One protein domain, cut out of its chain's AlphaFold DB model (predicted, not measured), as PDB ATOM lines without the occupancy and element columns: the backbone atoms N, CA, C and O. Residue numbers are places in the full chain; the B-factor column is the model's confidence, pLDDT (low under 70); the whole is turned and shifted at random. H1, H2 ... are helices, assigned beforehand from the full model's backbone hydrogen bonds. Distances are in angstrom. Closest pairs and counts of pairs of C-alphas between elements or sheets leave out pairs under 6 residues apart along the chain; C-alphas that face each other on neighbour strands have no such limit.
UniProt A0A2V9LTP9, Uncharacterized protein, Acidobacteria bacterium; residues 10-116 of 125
ATOM      1  N   SER A  10      90.175  22.381 105.825       82.06
ATOM      2  CA  SER A  10      90.948  23.259 106.699       82.06
ATOM      3  C   SER A  10      89.990  24.164 107.466       82.06
ATOM      4  O   SER A  10      89.038  24.689 106.882       82.06
ATOM      5  N   ILE A  11      90.258  24.370 108.753       93.25
ATOM      6  CA  ILE A  11      89.532  25.356 109.552       93.25
ATOM      7  C   ILE A  11      89.664  26.729 108.878       93.25
ATOM      8  O   ILE A  11      90.744  27.087 108.417       93.25
ATOM      9  N   ASN A  12      88.546  27.445 108.793       96.38
ATOM     10  CA  ASN A  12      88.438  28.795 108.263       96.38
ATOM     11  C   ASN A  12      87.488  29.605 109.158       96.38
ATOM     12  O   ASN A  12      86.283  29.715 108.896       96.38
ATOM     13  N   LEU A  13      88.025  30.136 110.255       96.56
ATOM     14  CA  LEU A  13      87.280  30.925 111.236       96.56
ATOM     15  C   LEU A  13      86.718  32.235 110.648       96.56
ATOM     16  O   LEU A  13      85.546  32.534 110.917       96.56
ATOM     17  N   PRO A  14      87.449  32.983 109.791       97.31
ATOM     18  CA  PRO A  14      86.900  34.180 109.151       97.31
ATOM     19  C   PRO A  14      85.669  33.872 108.285       97.31
ATOM     20  O   PRO A  14      84.668  34.605 108.290       97.31
ATOM     21  N   HIS A  15      85.691  32.756 107.547       97.19
ATOM     22  CA  HIS A  15      84.534  32.339 106.763       97.19
ATOM     23  C   HIS A  15      83.402  31.819 107.650       97.19
ATOM     24  O   HIS A  15      82.245  32.165 107.394       97.19
ATOM     25  N   ALA A  16      83.707  31.092 108.730       97.75
ATOM     26  CA  ALA A  16      82.708  30.670 109.712       97.75
ATOM     27  C   ALA A  16      81.915  31.870 110.259       97.75
ATOM     28  O   ALA A  16      80.685  31.815 110.316       97.75
ATOM     29  N   GLN A  17      82.580  32.994 110.549       98.00
ATOM     30  CA  GLN A  17      81.927  34.239 110.971       98.00
ATOM     31  C   GLN A  17      80.982  34.805 109.895       98.00
ATOM     32  O   GLN A  17      79.863  35.241 110.177       98.00
ATOM     33  N   THR A  18      81.392  34.758 108.627       98.00
ATOM     34  CA  THR A  18      80.533  35.170 107.503       98.00
ATOM     35  C   THR A  18      79.297  34.275 107.383       98.00
ATOM     36  O   THR A  18      78.191  34.763 107.110       98.00
ATOM     37  N   VAL A  19      79.467  32.963 107.567       98.25
ATOM     38  CA  VAL A  19      78.375  31.984 107.519       98.25
ATOM     39  C   VAL A  19      77.443  32.136 108.722       98.25
ATOM     40  O   VAL A  19      76.228  32.076 108.531       98.25
ATOM     41  N   LEU A  20      77.955  32.450 109.915       98.50
ATOM     42  CA  LEU A  20      77.140  32.758 111.095       98.50
ATOM     43  C   LEU A  20      76.130  33.880 110.807       98.50
ATOM     44  O   LEU A  20      74.935  33.721 111.053       98.50
ATOM     45  N   GLY A  21      76.567  34.960 110.153       97.94
ATOM     46  CA  GLY A  21      75.657  36.029 109.729       97.94
ATOM     47  C   GLY A  21      74.609  35.577 108.697       97.94
ATOM     48  O   GLY A  21      73.525  36.157 108.604       97.94
ATOM     49  N   ARG A  22      74.884  34.536 107.896       98.25
ATOM     50  CA  ARG A  22      73.886  33.934 106.985       98.25
ATOM     51  C   ARG A  22      72.867  33.085 107.746       98.25
ATOM     52  O   ARG A  22      71.692  33.112 107.372       98.25
ATOM     53  N   ILE A  23      73.295  32.377 108.792       98.25
ATOM     54  CA  ILE A  23      72.406  31.636 109.699       98.25
ATOM     55  C   ILE A  23      71.438  32.616 110.361       98.25
ATOM     56  O   ILE A  23      70.228  32.445 110.231       98.25
ATOM     57  N   GLU A  24      71.947  33.686 110.971       97.44
ATOM     58  CA  GLU A  24      71.126  34.709 111.628       97.44
ATOM     59  C   GLU A  24      70.071  35.300 110.679       97.44
ATOM     60  O   GLU A  24      68.875  35.274 110.977       97.44
ATOM     61  N   ARG A  25      70.480  35.749 109.484       96.88
ATOM     62  CA  ARG A  25      69.539  36.276 108.479       96.88
ATOM     63  C   ARG A  25      68.482  35.253 108.065       96.88
ATOM     64  O   ARG A  25      67.334  35.626 107.828       96.88
ATOM     65  N   SER A  26      68.854  33.977 107.971       96.94
ATOM     66  CA  SER A  26      67.911  32.903 107.639       96.94
ATOM     67  C   SER A  26      66.895  32.688 108.763       96.94
ATOM     68  O   SER A  26      65.712  32.530 108.483       96.94
ATOM     69  N   LEU A  27      67.324  32.754 110.027       97.19
ATOM     70  CA  LEU A  27      66.441  32.633 111.191       97.19
ATOM     71  C   LEU A  27      65.458  33.806 111.306       97.19
ATOM     72  O   LEU A  27      64.275  33.582 111.564       97.19
ATOM     73  N   VAL A  28      65.909  35.038 111.054       96.38
ATOM     74  CA  VAL A  28      65.025  36.219 110.993       96.38
ATOM     75  C   VAL A  28      63.992  36.065 109.874       96.38
ATOM     76  O   VAL A  28      62.802  36.298 110.089       96.38
ATOM     77  N   ALA A  29      64.414  35.611 108.690       96.06
ATOM     78  CA  ALA A  29      63.501  35.373 107.573       96.06
ATOM     79  C   ALA A  29      62.452  34.292 107.898       96.06
ATOM     80  O   ALA A  29      61.265  34.498 107.650       96.06
ATOM     81  N   LEU A  30      62.868  33.173 108.503       95.62
ATOM     82  CA  LEU A  30      61.967  32.100 108.944       95.62
ATOM     83  C   LEU A  30      61.023  32.539 110.074       95.62
ATOM     84  O   LEU A  30      59.925  32.006 110.194       95.62
ATOM     85  N   SER A  31      61.412  33.552 110.848       93.94
ATOM     86  CA  SER A  31      60.574  34.177 111.881       93.94
ATOM     87  C   SER A  31      59.603  35.227 111.313       93.94
ATOM     88  O   SER A  31      59.003  35.993 112.068       93.94
ATOM     89  N   GLY A  32      59.456  35.319 109.985       93.50
ATOM     90  CA  GLY A  32      58.597  36.308 109.329       93.50
ATOM     91  C   GLY A  32      59.111  37.746 109.453       93.50
ATOM     92  O   GLY A  32      58.316  38.679 109.436       93.50
ATOM     93  N   GLY A  33      60.424  37.929 109.625       92.69
ATOM     94  CA  GLY A  33      61.051  39.233 109.862       92.69
ATOM     95  C   GLY A  33      61.042  39.684 111.325       92.69
ATOM     96  O   GLY A  33      61.568  40.753 111.627       92.69
ATOM     97  N   ASN A  34      60.481  38.887 112.238       91.00
ATOM     98  CA  ASN A  34      60.534  39.175 113.667       91.00
ATOM     99  C   ASN A  34      61.926  38.870 114.249       91.00
ATOM    100  O   ASN A  34      62.647  38.022 113.710       91.00
ATOM    101  N   PRO A  35      62.295  39.514 115.372       91.06
ATOM    102  CA  PRO A  35      63.478  39.135 116.133       91.06
ATOM    103  C   PRO A  35      63.458  37.648 116.493       91.06
ATOM    104  O   PRO A  35      62.411  37.093 116.839       91.06
ATOM    105  N   VAL A  36      64.626  37.008 116.439       94.00
ATOM    106  CA  VAL A  36      64.761  35.609 116.850       94.00
ATOM    107  C   VAL A  36      64.519  35.466 118.362       94.00
ATOM    108  O   VAL A  36      64.812  36.393 119.122       94.00
ATOM    109  N   PRO A  37      64.011  34.312 118.829       94.06
ATOM    110  CA  PRO A  37      63.884  34.016 120.252       94.06
ATOM    111  C   PRO A  37      65.172  34.306 121.046       94.06
ATOM    112  O   PRO A  37      66.260  34.015 120.541       94.06
ATOM    113  N   PRO A  38      65.081  34.788 122.305       94.75
ATOM    114  CA  PRO A  38      66.254  35.143 123.111       94.75
ATOM    115  C   PRO A  38      67.299  34.028 123.229       94.75
ATOM    116  O   PRO A  38      68.492  34.282 123.131       94.75
ATOM    117  N   SER A  39      66.864  32.771 123.339       93.38
ATOM    118  CA  SER A  39      67.775  31.624 123.390       93.38
ATOM    119  C   SER A  39      68.587  31.446 122.097       93.38
ATOM    120  O   SER A  39      69.741  31.024 122.144       93.38
ATOM    121  N   LEU A  40      68.029  31.772 120.929       96.56
ATOM    122  CA  LEU A  40      68.794  31.773 119.681       96.56
ATOM    123  C   LEU A  40      69.762  32.952 119.647       96.56
ATOM    124  O   LEU A  40      70.938  32.736 119.364       96.56
ATOM    125  N   ALA A  41      69.292  34.150 120.010       96.75
ATOM    126  CA  ALA A  41      70.118  35.355 120.073       96.75
ATOM    127  C   ALA A  41      71.354  35.160 120.968       96.75
ATOM    128  O   ALA A  41      72.468  35.427 120.540       96.75
ATOM    129  N   GLU A  42      71.190  34.578 122.158       96.56
ATOM    130  CA  GLU A  42      72.302  34.289 123.073       96.56
ATOM    131  C   GLU A  42      73.375  33.377 122.459       96.56
ATOM    132  O   GLU A  42      74.568  33.586 122.685       96.56
ATOM    133  N   SER A  43      72.961  32.360 121.694       97.38
ATOM    134  CA  SER A  43      73.910  31.420 121.072       97.38
ATOM    135  C   SER A  43      74.628  32.084 119.899       97.38
ATOM    136  O   SER A  43      75.831  31.900 119.727       97.38
ATOM    137  N   LEU A  44      73.902  32.888 119.113       98.00
ATOM    138  CA  LEU A  44      74.464  33.685 118.022       98.00
ATOM    139  C   LEU A  44      75.487  34.697 118.555       98.00
ATOM    140  O   LEU A  44      76.601  34.745 118.046       98.00
ATOM    141  N   ASP A  45      75.170  35.410 119.636       98.12
ATOM    142  CA  ASP A  45      76.083  36.349 120.299       98.12
ATOM    143  C   ASP A  45      77.307  35.656 120.912       98.12
ATOM    144  O   ASP A  45      78.384  36.247 121.027       98.12
ATOM    145  N   CYS A  46      77.156  34.418 121.387       98.19
ATOM    146  CA  CYS A  46      78.278  33.625 121.884       98.19
ATOM    147  C   CYS A  46      79.226  33.250 120.735       98.19
ATOM    148  O   CYS A  46      80.431  33.475 120.832       98.19
ATOM    149  N   LEU A  47      78.673  32.754 119.627       98.50
ATOM    150  CA  LEU A  47      79.435  32.413 118.425       98.50
ATOM    151  C   LEU A  47      80.106  33.644 117.802       98.50
ATOM    152  O   LEU A  47      81.287  33.570 117.472       98.50
ATOM    153  N   ASP A  48      79.408  34.782 117.708       98.31
ATOM    154  CA  ASP A  48      79.976  36.035 117.191       98.31
ATOM    155  C   ASP A  48      81.162  36.480 118.048       98.31
ATOM    156  O   ASP A  48      82.227  36.773 117.517       98.31
ATOM    157  N   ARG A  49      81.036  36.449 119.380       98.31
ATOM    158  CA  ARG A  49      82.147  36.796 120.279       98.31
ATOM    159  C   ARG A  49      83.340  35.853 120.158       98.31
ATOM    160  O   ARG A  49      84.468  36.311 120.314       98.31
ATOM    161  N   LEU A  50      83.100  34.567 119.902       97.69
ATOM    162  CA  LEU A  50      84.164  33.584 119.696       97.69
ATOM    163  C   LEU A  50      84.903  33.803 118.374       97.69
ATOM    164  O   LEU A  50      86.117  33.655 118.338       97.69
ATOM    165  N   LEU A  51      84.190  34.137 117.299       97.94
ATOM    166  CA  LEU A  51      84.747  34.152 115.944       97.94
ATOM    167  C   LEU A  51      85.203  35.542 115.486       97.94
ATOM    168  O   LEU A  51      86.180  35.651 114.751       97.94
ATOM    169  N   ARG A  52      84.545  36.616 115.939       97.06
ATOM    170  CA  ARG A  52      84.848  38.009 115.562       97.06
ATOM    171  C   ARG A  52      86.323  38.417 115.720       97.06
ATOM    172  O   ARG A  52      86.763  39.218 114.897       97.06
ATOM    173  N   PRO A  53      87.092  37.946 116.724       97.50
ATOM    174  CA  PRO A  53      88.508  38.301 116.843       97.50
ATOM    175  C   PRO A  53      89.385  37.815 115.677       97.50
ATOM    176  O   PRO A  53      90.446  38.390 115.439       97.50
ATOM    177  N   TYR A  54      88.952  36.785 114.948       95.25
ATOM    178  CA  TYR A  54      89.747  36.099 113.932       95.25
ATOM    179  C   TYR A  54      89.451  36.657 112.536       95.25
ATOM    180  O   TYR A  54      88.615  36.136 111.799       95.25
ATOM    181  N   PHE A  55      90.122  37.762 112.187       91.88
ATOM    182  CA  PHE A  55      90.088  38.326 110.828       91.88
ATOM    183  C   PHE A  55      90.831  37.442 109.816       91.88
ATOM    184  O   PHE A  55      90.380  37.298 108.683       91.88
ATOM    185  N   ASP A  56      91.919  36.819 110.266       91.88
ATOM    186  CA  ASP A  56      92.647  35.748 109.591       91.88
ATOM    187  C   ASP A  56      92.674  34.520 110.513       91.88
ATOM    188  O   ASP A  56      92.468  34.642 111.728       91.88
ATOM    189  N   ASP A  57      92.930  33.339 109.948       90.06
ATOM    190  CA  ASP A  57      93.082  32.133 110.757       90.06
ATOM    191  C   ASP A  57      94.330  32.232 111.655       90.06
ATOM    192  O   ASP A  57      95.418  32.582 111.181       90.06
ATOM    193  N   PRO A  58      94.194  31.927 112.959       92.56
ATOM    194  CA  PRO A  58      95.320  31.883 113.877       92.56
ATOM    195  C   PRO A  58      96.184  30.634 113.600       92.56
ATOM    196  O   PRO A  58      95.843  29.806 112.749       92.56
ATOM    197  N   PRO A  59      97.306  30.448 114.321       94.00
ATOM    198  CA  PRO A  59      98.060  29.199 114.265       94.00
ATOM    199  C   PRO A  59      97.169  27.975 114.513       94.00
ATOM    200  O   PRO A  59      96.209  28.039 115.279       94.00
ATOM    201  N   GLU A  60      97.523  26.848 113.895       90.06
ATOM    202  CA  GLU A  60      96.689  25.639 113.824       90.06
ATOM    203  C   GLU A  60      96.130  25.184 115.182       90.06
ATOM    204  O   GLU A  60      94.943  24.895 115.293       90.06
ATOM    205  N   GLU A  61      96.953  25.170 116.232       91.50
ATOM    206  CA  GLU A  61      96.530  24.759 117.577       91.50
ATOM    207  C   GLU A  61      95.407  25.650 118.136       91.50
ATOM    208  O   GLU A  61      94.422  25.158 118.695       91.50
ATOM    209  N   GLU A  62      95.520  26.965 117.944       94.69
ATOM    210  CA  GLU A  62      94.485  27.913 118.351       94.69
ATOM    211  C   GLU A  62      93.247  27.780 117.459       94.69
ATOM    212  O   GLU A  62      92.129  27.739 117.976       94.69
ATOM    213  N   ALA A  63      93.433  27.622 116.144       94.69
ATOM    214  CA  ALA A  63      92.335  27.440 115.198       94.69
ATOM    215  C   ALA A  63      91.480  26.218 115.570       94.69
ATOM    216  O   ALA A  63      90.253  26.316 115.633       94.69
ATOM    217  N   VAL A  64      92.122  25.092 115.904       95.12
ATOM    218  CA  VAL A  64      91.464  23.862 116.376       95.12
ATOM    219  C   VAL A  64      90.710  24.099 117.686       95.12
ATOM    220  O   VAL A  64      89.541  23.728 117.798       95.12
ATOM    221  N   SER A  65      91.335  24.757 118.664       95.88
ATOM    222  CA  SER A  65      90.712  25.047 119.965       95.88
ATOM    223  C   SER A  65      89.459  25.930 119.843       95.88
ATOM    224  O   SER A  65      88.417  25.675 120.471       95.88
ATOM    225  N   VAL A  66      89.529  26.959 118.994       97.12
ATOM    226  CA  VAL A  66      88.402  27.856 118.717       97.12
ATOM    227  C   VAL A  66      87.320  27.122 117.938       97.12
ATOM    228  O   VAL A  66      86.150  27.214 118.314       97.12
ATOM    229  N   ALA A  67      87.687  26.344 116.917       96.81
ATOM    230  CA  ALA A  67      86.742  25.554 116.136       96.81
ATOM    231  C   ALA A  67      85.973  24.553 117.007       96.81
ATOM    232  O   ALA A  67      84.755  24.444 116.881       96.81
ATOM    233  N   ASP A  68      86.630  23.894 117.963       97.25
ATOM    234  CA  ASP A  68      85.969  22.995 118.914       97.25
ATOM    235  C   ASP A  68      85.007  23.722 119.853       97.25
ATOM    236  O   ASP A  68      83.930  23.221 120.199       97.25
ATOM    237  N   SER A  69      85.369  24.929 120.276       97.88
ATOM    238  CA  SER A  69      84.506  25.769 121.105       97.88
ATOM    239  C   SER A  69      83.288  26.265 120.324       97.88
ATOM    240  O   SER A  69      82.159  26.107 120.794       97.88
ATOM    241  N   ALA A  70      83.496  26.749 119.100       98.19
ATOM    242  CA  ALA A  70      82.435  27.167 118.194       98.19
ATOM    243  C   ALA A  70      81.518  25.993 117.813       98.19
ATOM    244  O   ALA A  70      80.300  26.126 117.870       98.19
ATOM    245  N   ALA A  71      82.064  24.811 117.519       98.06
ATOM    246  CA  ALA A  71      81.279  23.629 117.168       98.06
ATOM    247  C   ALA A  71      80.405  23.143 118.335       98.06
ATOM    248  O   ALA A  71      79.293  22.659 118.122       98.06
ATOM    249  N   ARG A  72      80.878  23.248 119.585       98.19
ATOM    250  CA  ARG A  72      80.060  22.925 120.770       98.19
ATOM    251  C   ARG A  72      78.888  23.887 120.924       98.19
ATOM    252  O   ARG A  72      77.769  23.438 121.167       98.19
ATOM    253  N   GLU A  73      79.122  25.184 120.762       98.44
ATOM    254  CA  GLU A  73      78.054  26.179 120.869       98.44
ATOM    255  C   GLU A  73      77.088  26.121 119.675       98.44
ATOM    256  O   GLU A  73      75.876  26.208 119.853       98.44
ATOM    257  N   ALA A  74      77.579  25.842 118.468       98.19
ATOM    258  CA  ALA A  74      76.743  25.671 117.285       98.19
ATOM    259  C   ALA A  74      75.811  24.456 117.385       98.19
ATOM    260  O   ALA A  74      74.658  24.540 116.966       98.19
ATOM    261  N   ARG A  75      76.244  23.353 118.012       98.31
ATOM    262  CA  ARG A  75      75.340  22.230 118.328       98.31
ATOM    263  C   ARG A  75      74.194  22.669 119.240       98.31
ATOM    264  O   ARG A  75      73.041  22.334 118.978       98.31
ATOM    265  N   ARG A  76      74.479  23.483 120.263       97.94
ATOM    266  CA  ARG A  76      73.443  24.043 121.149       97.94
ATOM    267  C   ARG A  76      72.505  24.985 120.404       97.94
ATOM    268  O   ARG A  76      71.301  24.949 120.651       97.94
ATOM    269  N   LEU A  77      73.031  25.799 119.487       98.19
ATOM    270  CA  LEU A  77      72.212  26.622 118.601       98.19
ATOM    271  C   LEU A  77      71.257  25.741 117.782       98.19
ATOM    272  O   LEU A  77      70.060  26.014 117.779       98.19
ATOM    273  N   VAL A  78      71.744  24.662 117.158       98.19
ATOM    274  CA  VAL A  78      70.907  23.713 116.398       98.19
ATOM    275  C   VAL A  78      69.820  23.090 117.277       98.19
ATOM    276  O   VAL A  78      68.648  23.109 116.902       98.19
ATOM    277  N   GLU A  79      70.153  22.616 118.480       97.62
ATOM    278  CA  GLU A  79      69.150  22.095 119.421       97.62
ATOM    279  C   GLU A  79      68.061  23.129 119.735       97.62
ATOM    280  O   GLU A  79      66.872  22.802 119.787       97.62
ATOM    281  N   ARG A  80      68.448  24.393 119.943       97.75
ATOM    282  CA  ARG A  80      67.506  25.484 120.211       97.75
ATOM    283  C   ARG A  80      66.645  25.789 118.984       97.75
ATOM    284  O   ARG A  80      65.443  25.965 119.160       97.75
ATOM    285  N   ILE A  81      67.218  25.796 117.775       97.25
ATOM    286  CA  ILE A  81      66.505  25.994 116.497       97.25
ATOM    287  C   ILE A  81      65.379  24.966 116.364       97.25
ATOM    288  O   ILE A  81      64.225  25.334 116.133       97.25
ATOM    289  N   VAL A  82      65.697  23.690 116.596       95.31
ATOM    290  CA  VAL A  82      64.728  22.587 116.540       95.31
ATOM    291  C   VAL A  82      63.634  22.763 117.586       95.31
ATOM    292  O   VAL A  82      62.453  22.633 117.270       95.31
ATOM    293  N   ARG A  83      63.999  23.105 118.829       96.25
ATOM    294  CA  ARG A  83      63.026  23.310 119.917       96.25
ATOM    295  C   ARG A  83      62.036  24.435 119.632       96.25
ATOM    296  O   ARG A  83      60.892  24.333 120.063       96.25
ATOM    297  N   VAL A  84      62.456  25.492 118.936       94.69
ATOM    298  CA  VAL A  84      61.561  26.599 118.553       94.69
ATOM    299  C   VAL A  84      60.828  26.354 117.229       94.69
ATOM    300  O   VAL A  84      60.040  27.195 116.807       94.69
ATOM    301  N   GLY A  85      61.062  25.210 116.576       95.06
ATOM    302  CA  GLY A  85      60.353  24.797 115.364       95.06
ATOM    303  C   GLY A  85      60.775  25.527 114.088       95.06
ATOM    304  O   GLY A  85      60.063  25.453 113.087       95.06
ATOM    305  N   LEU A  86      61.914  26.224 114.091       95.19
ATOM    306  CA  LEU A  86      62.436  26.867 112.886       95.19
ATOM    307  C   LEU A  86      63.223  25.846 112.058       95.19
ATOM    308  O   LEU A  86      64.107  25.165 112.567       95.19
ATOM    309  N   SER A  87      62.913  25.742 110.770       95.19
ATOM    310  CA  SER A  87      63.626  24.869 109.834       95.19
ATOM    311  C   SER A  87      63.481  25.379 108.402       95.19
ATOM    312  O   SER A  87      62.525  26.083 108.075       95.19
ATOM    313  N   GLY A  88      64.434  25.041 107.538       94.69
ATOM    314  CA  GLY A  88      64.365  25.367 106.118       94.69
ATOM    315  C   GLY A  88      65.641  25.008 105.369       94.69
ATOM    316  O   GLY A  88      66.727  25.022 105.941       94.69
ATOM    317  N   ASP A  89      65.517  24.753 104.066       94.75
ATOM    318  CA  ASP A  89      66.624  24.259 103.230       94.75
ATOM    319  C   ASP A  89      67.866  25.160 103.307       94.75
ATOM    320  O   ASP A  89      68.964  24.713 103.625       94.75
ATOM    321  N   ARG A  90      67.670  26.473 103.140       94.56
ATOM    322  CA  ARG A  90      68.755  27.460 103.222       94.56
ATOM    323  C   ARG A  90      69.400  27.529 104.608       94.56
ATOM    324  O   ARG A  90      70.603  27.763 104.699       94.56
ATOM    325  N   LEU A  91      68.617  27.348 105.674       97.19
ATOM    326  CA  LEU A  91      69.148  27.300 107.037       97.19
ATOM    327  C   LEU A  91      70.021  26.056 107.210       97.19
ATOM    328  O   LEU A  91      71.155  26.183 107.660       97.19
ATOM    329  N   GLY A  92      69.523  24.890 106.788       96.88
ATOM    330  CA  GLY A  92      70.282  23.643 106.793       96.88
ATOM    331  C   GLY A  92      71.601  23.757 106.025       96.88
ATOM    332  O   GLY A  92      72.652  23.449 106.578       96.88
ATOM    333  N   GLN A  93      71.584  24.317 104.814       96.06
ATOM    334  CA  GLN A  93      72.803  24.576 104.034       96.06
ATOM    335  C   GLN A  93      73.784  25.502 104.767       96.06
ATOM    336  O   GLN A  93      74.981  25.239 104.798       96.06
ATOM    337  N   CYS A  94      73.299  26.571 105.411       97.81
ATOM    338  CA  CYS A  94      74.177  27.441 106.195       97.81
ATOM    339  C   CYS A  94      74.788  26.708 107.399       97.81
ATOM    340  O   CYS A  94      75.952  26.937 107.711       97.81
ATOM    341  N   VAL A  95      74.033  25.820 108.054       97.88
ATOM    342  CA  VAL A  95      74.537  24.988 109.157       97.88
ATOM    343  C   VAL A  95      75.611  24.021 108.659       97.88
ATOM    344  O   VAL A  95      76.682  23.976 109.259       97.88
ATOM    345  N   ARG A  96      75.387  23.321 107.539       96.75
ATOM    346  CA  ARG A  96      76.401  22.455 106.912       96.75
ATOM    347  C   ARG A  96      77.697  23.226 106.664       96.75
ATOM    348  O   ARG A  96      78.736  22.861 107.207       96.75
ATOM    349  N   ASN A  97      77.601  24.337 105.931       96.56
ATOM    350  CA  ASN A  97      78.754  25.159 105.576       96.56
ATOM    351  C   ASN A  97      79.487  25.682 106.816       96.56
ATOM    352  O   ASN A  97      80.709  25.772 106.818       96.56
ATOM    353  N   PHE A  98      78.755  26.032 107.878       98.25
ATOM    354  CA  PHE A  98      79.365  26.503 109.116       98.25
ATOM    355  C   PHE A  98      80.253  25.423 109.737       98.25
ATOM    356  O   PHE A  98      81.408  25.689 110.042       98.25
ATOM    357  N   PHE A  99      79.756  24.191 109.870       97.62
ATOM    358  CA  PHE A  99      80.546  23.082 110.408       97.62
ATOM    359  C   PHE A  99      81.694  22.658 109.480       97.62
ATOM    360  O   PHE A  99      82.759  22.296 109.973       97.62
ATOM    361  N   GLU A 100      81.531  22.753 108.158       96.00
ATOM    362  CA  GLU A 100      82.634  22.565 107.204       96.00
ATOM    363  C   GLU A 100      83.764  23.577 107.439       96.00
ATOM    364  O   GLU A 100      84.923  23.176 107.511       96.00
ATOM    365  N   CYS A 101      83.437  24.855 107.684       96.88
ATOM    366  CA  CYS A 101      84.429  25.879 108.046       96.88
ATOM    367  C   CYS A 101      85.164  25.564 109.357       96.88
ATOM    368  O   CYS A 101      86.253  26.073 109.586       96.88
ATOM    369  N   LEU A 102      84.583  24.746 110.234       96.50
ATOM    370  CA  LEU A 102      85.206  24.330 111.491       96.50
ATOM    371  C   LEU A 102      85.976  23.004 111.367       96.50
ATOM    372  O   LEU A 102      86.391  22.451 112.383       96.50
ATOM    373  N   GLY A 103      86.126  22.449 110.159       94.81
ATOM    374  CA  GLY A 103      86.736  21.129 109.955       94.81
ATOM    375  C   GLY A 103      85.869  19.969 110.469       94.81
ATOM    376  O   GLY A 103      86.368  18.890 110.782       94.81
ATOM    377  N   ARG A 104      84.551  20.180 110.590       94.62
ATOM    378  CA  ARG A 104      83.569  19.235 111.152       94.62
ATOM    379  C   ARG A 104      82.501  18.846 110.122       94.62
ATOM    380  O   ARG A 104      81.318  18.771 110.441       94.62
ATOM    381  N   ALA A 105      82.914  18.581 108.882       92.44
ATOM    382  CA  ALA A 105      82.011  18.328 107.754       92.44
ATOM    383  C   ALA A 105      80.974  17.214 108.011       92.44
ATOM    384  O   ALA A 105      79.808  17.369 107.656       92.44
ATOM    385  N   LEU A 106      81.369  16.119 108.677       91.38
ATOM    386  CA  LEU A 106      80.453  15.020 109.009       91.38
ATOM    387  C   LEU A 106      79.353  15.454 109.987       91.38
ATOM    388  O   LEU A 106      78.180  15.189 109.733       91.38
ATOM    389  N   ASP A 107      79.715  16.185 111.046       92.50
ATOM    390  CA  ASP A 107      78.741  16.751 111.989       92.50
ATOM    391  C   ASP A 107      77.798  17.723 111.267       92.50
ATOM    392  O   ASP A 107      76.584  17.702 111.465       92.50
ATOM    393  N   GLY A 108      78.363  18.561 110.391       94.38
ATOM    394  CA  GLY A 108      77.613  19.509 109.576       94.38
ATOM    395  C   GLY A 108      76.579  18.833 108.691       94.38
ATOM    396  O   GLY A 108      75.442  19.290 108.635       94.38
ATOM    397  N   ALA A 109      76.961  17.733 108.041       93.50
ATOM    398  CA  ALA A 109      76.088  16.977 107.158       93.50
ATOM    399  C   ALA A 109      74.914  16.307 107.887       93.50
ATOM    400  O   ALA A 109      73.858  16.148 107.282       93.50
ATOM    401  N   GLU A 110      75.086  15.909 109.150       95.00
ATOM    402  CA  GLU A 110      74.008  15.350 109.973       95.00
ATOM    403  C   GLU A 110      73.079  16.456 110.495       95.00
ATOM    404  O   GLU A 110      71.859  16.400 110.321       95.00
ATOM    405  N   LEU A 111      73.651  17.500 111.098       96.19
ATOM    406  CA  LEU A 111      72.892  18.572 111.748       96.19
ATOM    407  C   LEU A 111      72.126  19.441 110.749       96.19
ATOM    408  O   LEU A 111      71.051  19.955 111.065       96.19
ATOM    409  N   SER A 112      72.636  19.591 109.530       95.94
ATOM    410  CA  SER A 112      71.954  20.343 108.483       95.94
ATOM    411  C   SER A 112      70.617  19.722 108.077       95.94
ATOM    412  O   SER A 112      69.654  20.456 107.839       95.94
ATOM    413  N   LEU A 113      70.521  18.387 108.063       95.56
ATOM    414  CA  LEU A 113      69.277  17.660 107.790       95.56
ATOM    415  C   LEU A 113      68.242  17.932 108.878       95.56
ATOM    416  O   LEU A 113      67.074  18.184 108.581       95.56
ATOM    417  N   VAL A 114      68.684  17.964 110.136       94.00
ATOM    418  CA  VAL A 114      67.839  18.314 111.282       94.00
ATOM    419  C   VAL A 114      67.323  19.757 111.170       94.00
ATOM    420  O   VAL A 114      66.179  20.038 111.523       94.00
ATOM    421  N   CYS A 115      68.120  20.668 110.607       93.19
ATOM    422  CA  CYS A 115      67.710  22.042 110.304       93.19
ATOM    423  C   CYS A 115      66.872  22.191 109.019       93.19
ATOM    424  O   CYS A 115      66.462  23.309 108.689       93.19
ATOM    425  N   GLY A 116      66.573  21.095 108.315       91.94
ATOM    426  CA  GLY A 116      65.682  21.071 107.158       91.94
ATOM    427  C   GLY A 116      66.366  21.194 105.795       91.94
ATOM    428  O   GLY A 116      65.671  21.504 104.826       91.94
TER     429      GLY A 116
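What this domain is: This is residues 10 to 116 of the 125 residues of an uncharacterized protein of Acidobacteria bacterium (UniProt A0A2V9LTP9). Five helices run nearly side by side along one axis as an up-and-down bundle, each running against the one before it in the chain; seen across the bundle they make a curved row in the order H3, H2, H1, H4, H5, in which each helix packs on the next. H3, the longest helix, runs along the longest axis of the elongated outline, and short or tight links join the helices at their ends. The printed part has 107 residues with five named helices, in the order H1 H2 H3 H4 H5, and no named strand; the class is all helix. The whole is compact, with a radius of gyration of the C-alphas of 12.8 A, and spans 40 by 25 by 17 A.

Where its parts are: H3, residues 60 to 83, is 34.3 A long from first to last C-alpha, from C-alpha 60 at (96.689, 25.639, 113.824) to C-alpha 83 at (63.026, 23.310, 119.917). H2 is residues 38 to 51, 19.9 A. H1, residues 13 to 30, is 25.4 A long and begins with C-alpha 13 at (87.280, 30.925, 111.236). H4 is residues 89 to 101, 18.5 A. H5, residues 105 to 114, is 14.6 A long and ends with C-alpha 114 at (67.839, 18.314, 111.282).

How they stand to each other: H3 touches H2, opposite ways at a shallow tilt of 11 degrees, and the two form a helical hairpin; their closest C-alphas, those of Ser 43 and Leu 77, are 5.7 A apart. H2 also forms a helical hairpin with H1, at a shallow tilt of 17 degrees, closest at the C-alphas of Gln 17 and Leu 51, 5.7 A. H1 touches H4, opposite ways at 15 degrees, with the C-alphas of Ala 16 and Cys 101 closest at 5.4 A. H4 and H5 form a third helical hairpin, at 20 degrees, closest at the C-alphas of Gly 92 and Ser 112, 4.1 A. H3 and H5 only just touch, with 3 pairs of C-alphas within 8 A, and H3 does so with residues 75 to 82 alone. H3 is close to but not clearly touching H1 and H4, with closest C-alphas at 7.3 A, Leu 13 and Ala 67, and 6.8 A, Ala 71 and Phe 99. H2 is apart from H4 and H5, and H1 is apart from H5. In H1, H3 and H4 every O i to N i+4 pair is within hydrogen-bond range; in H2 9 of 10 are, and in H5 4 of 6.

The domain as a whole: The two C-alphas farthest apart, those of Gly 32 and Glu 61, are 40.5 A from each other. The printed part has no cut and no long link: H3 to H4 and H4 to H5 are tight, and H1 to H2 and H2 to H3 are short. The mean pLDDT of the printed part is 95.8, and no printed residue is under 70.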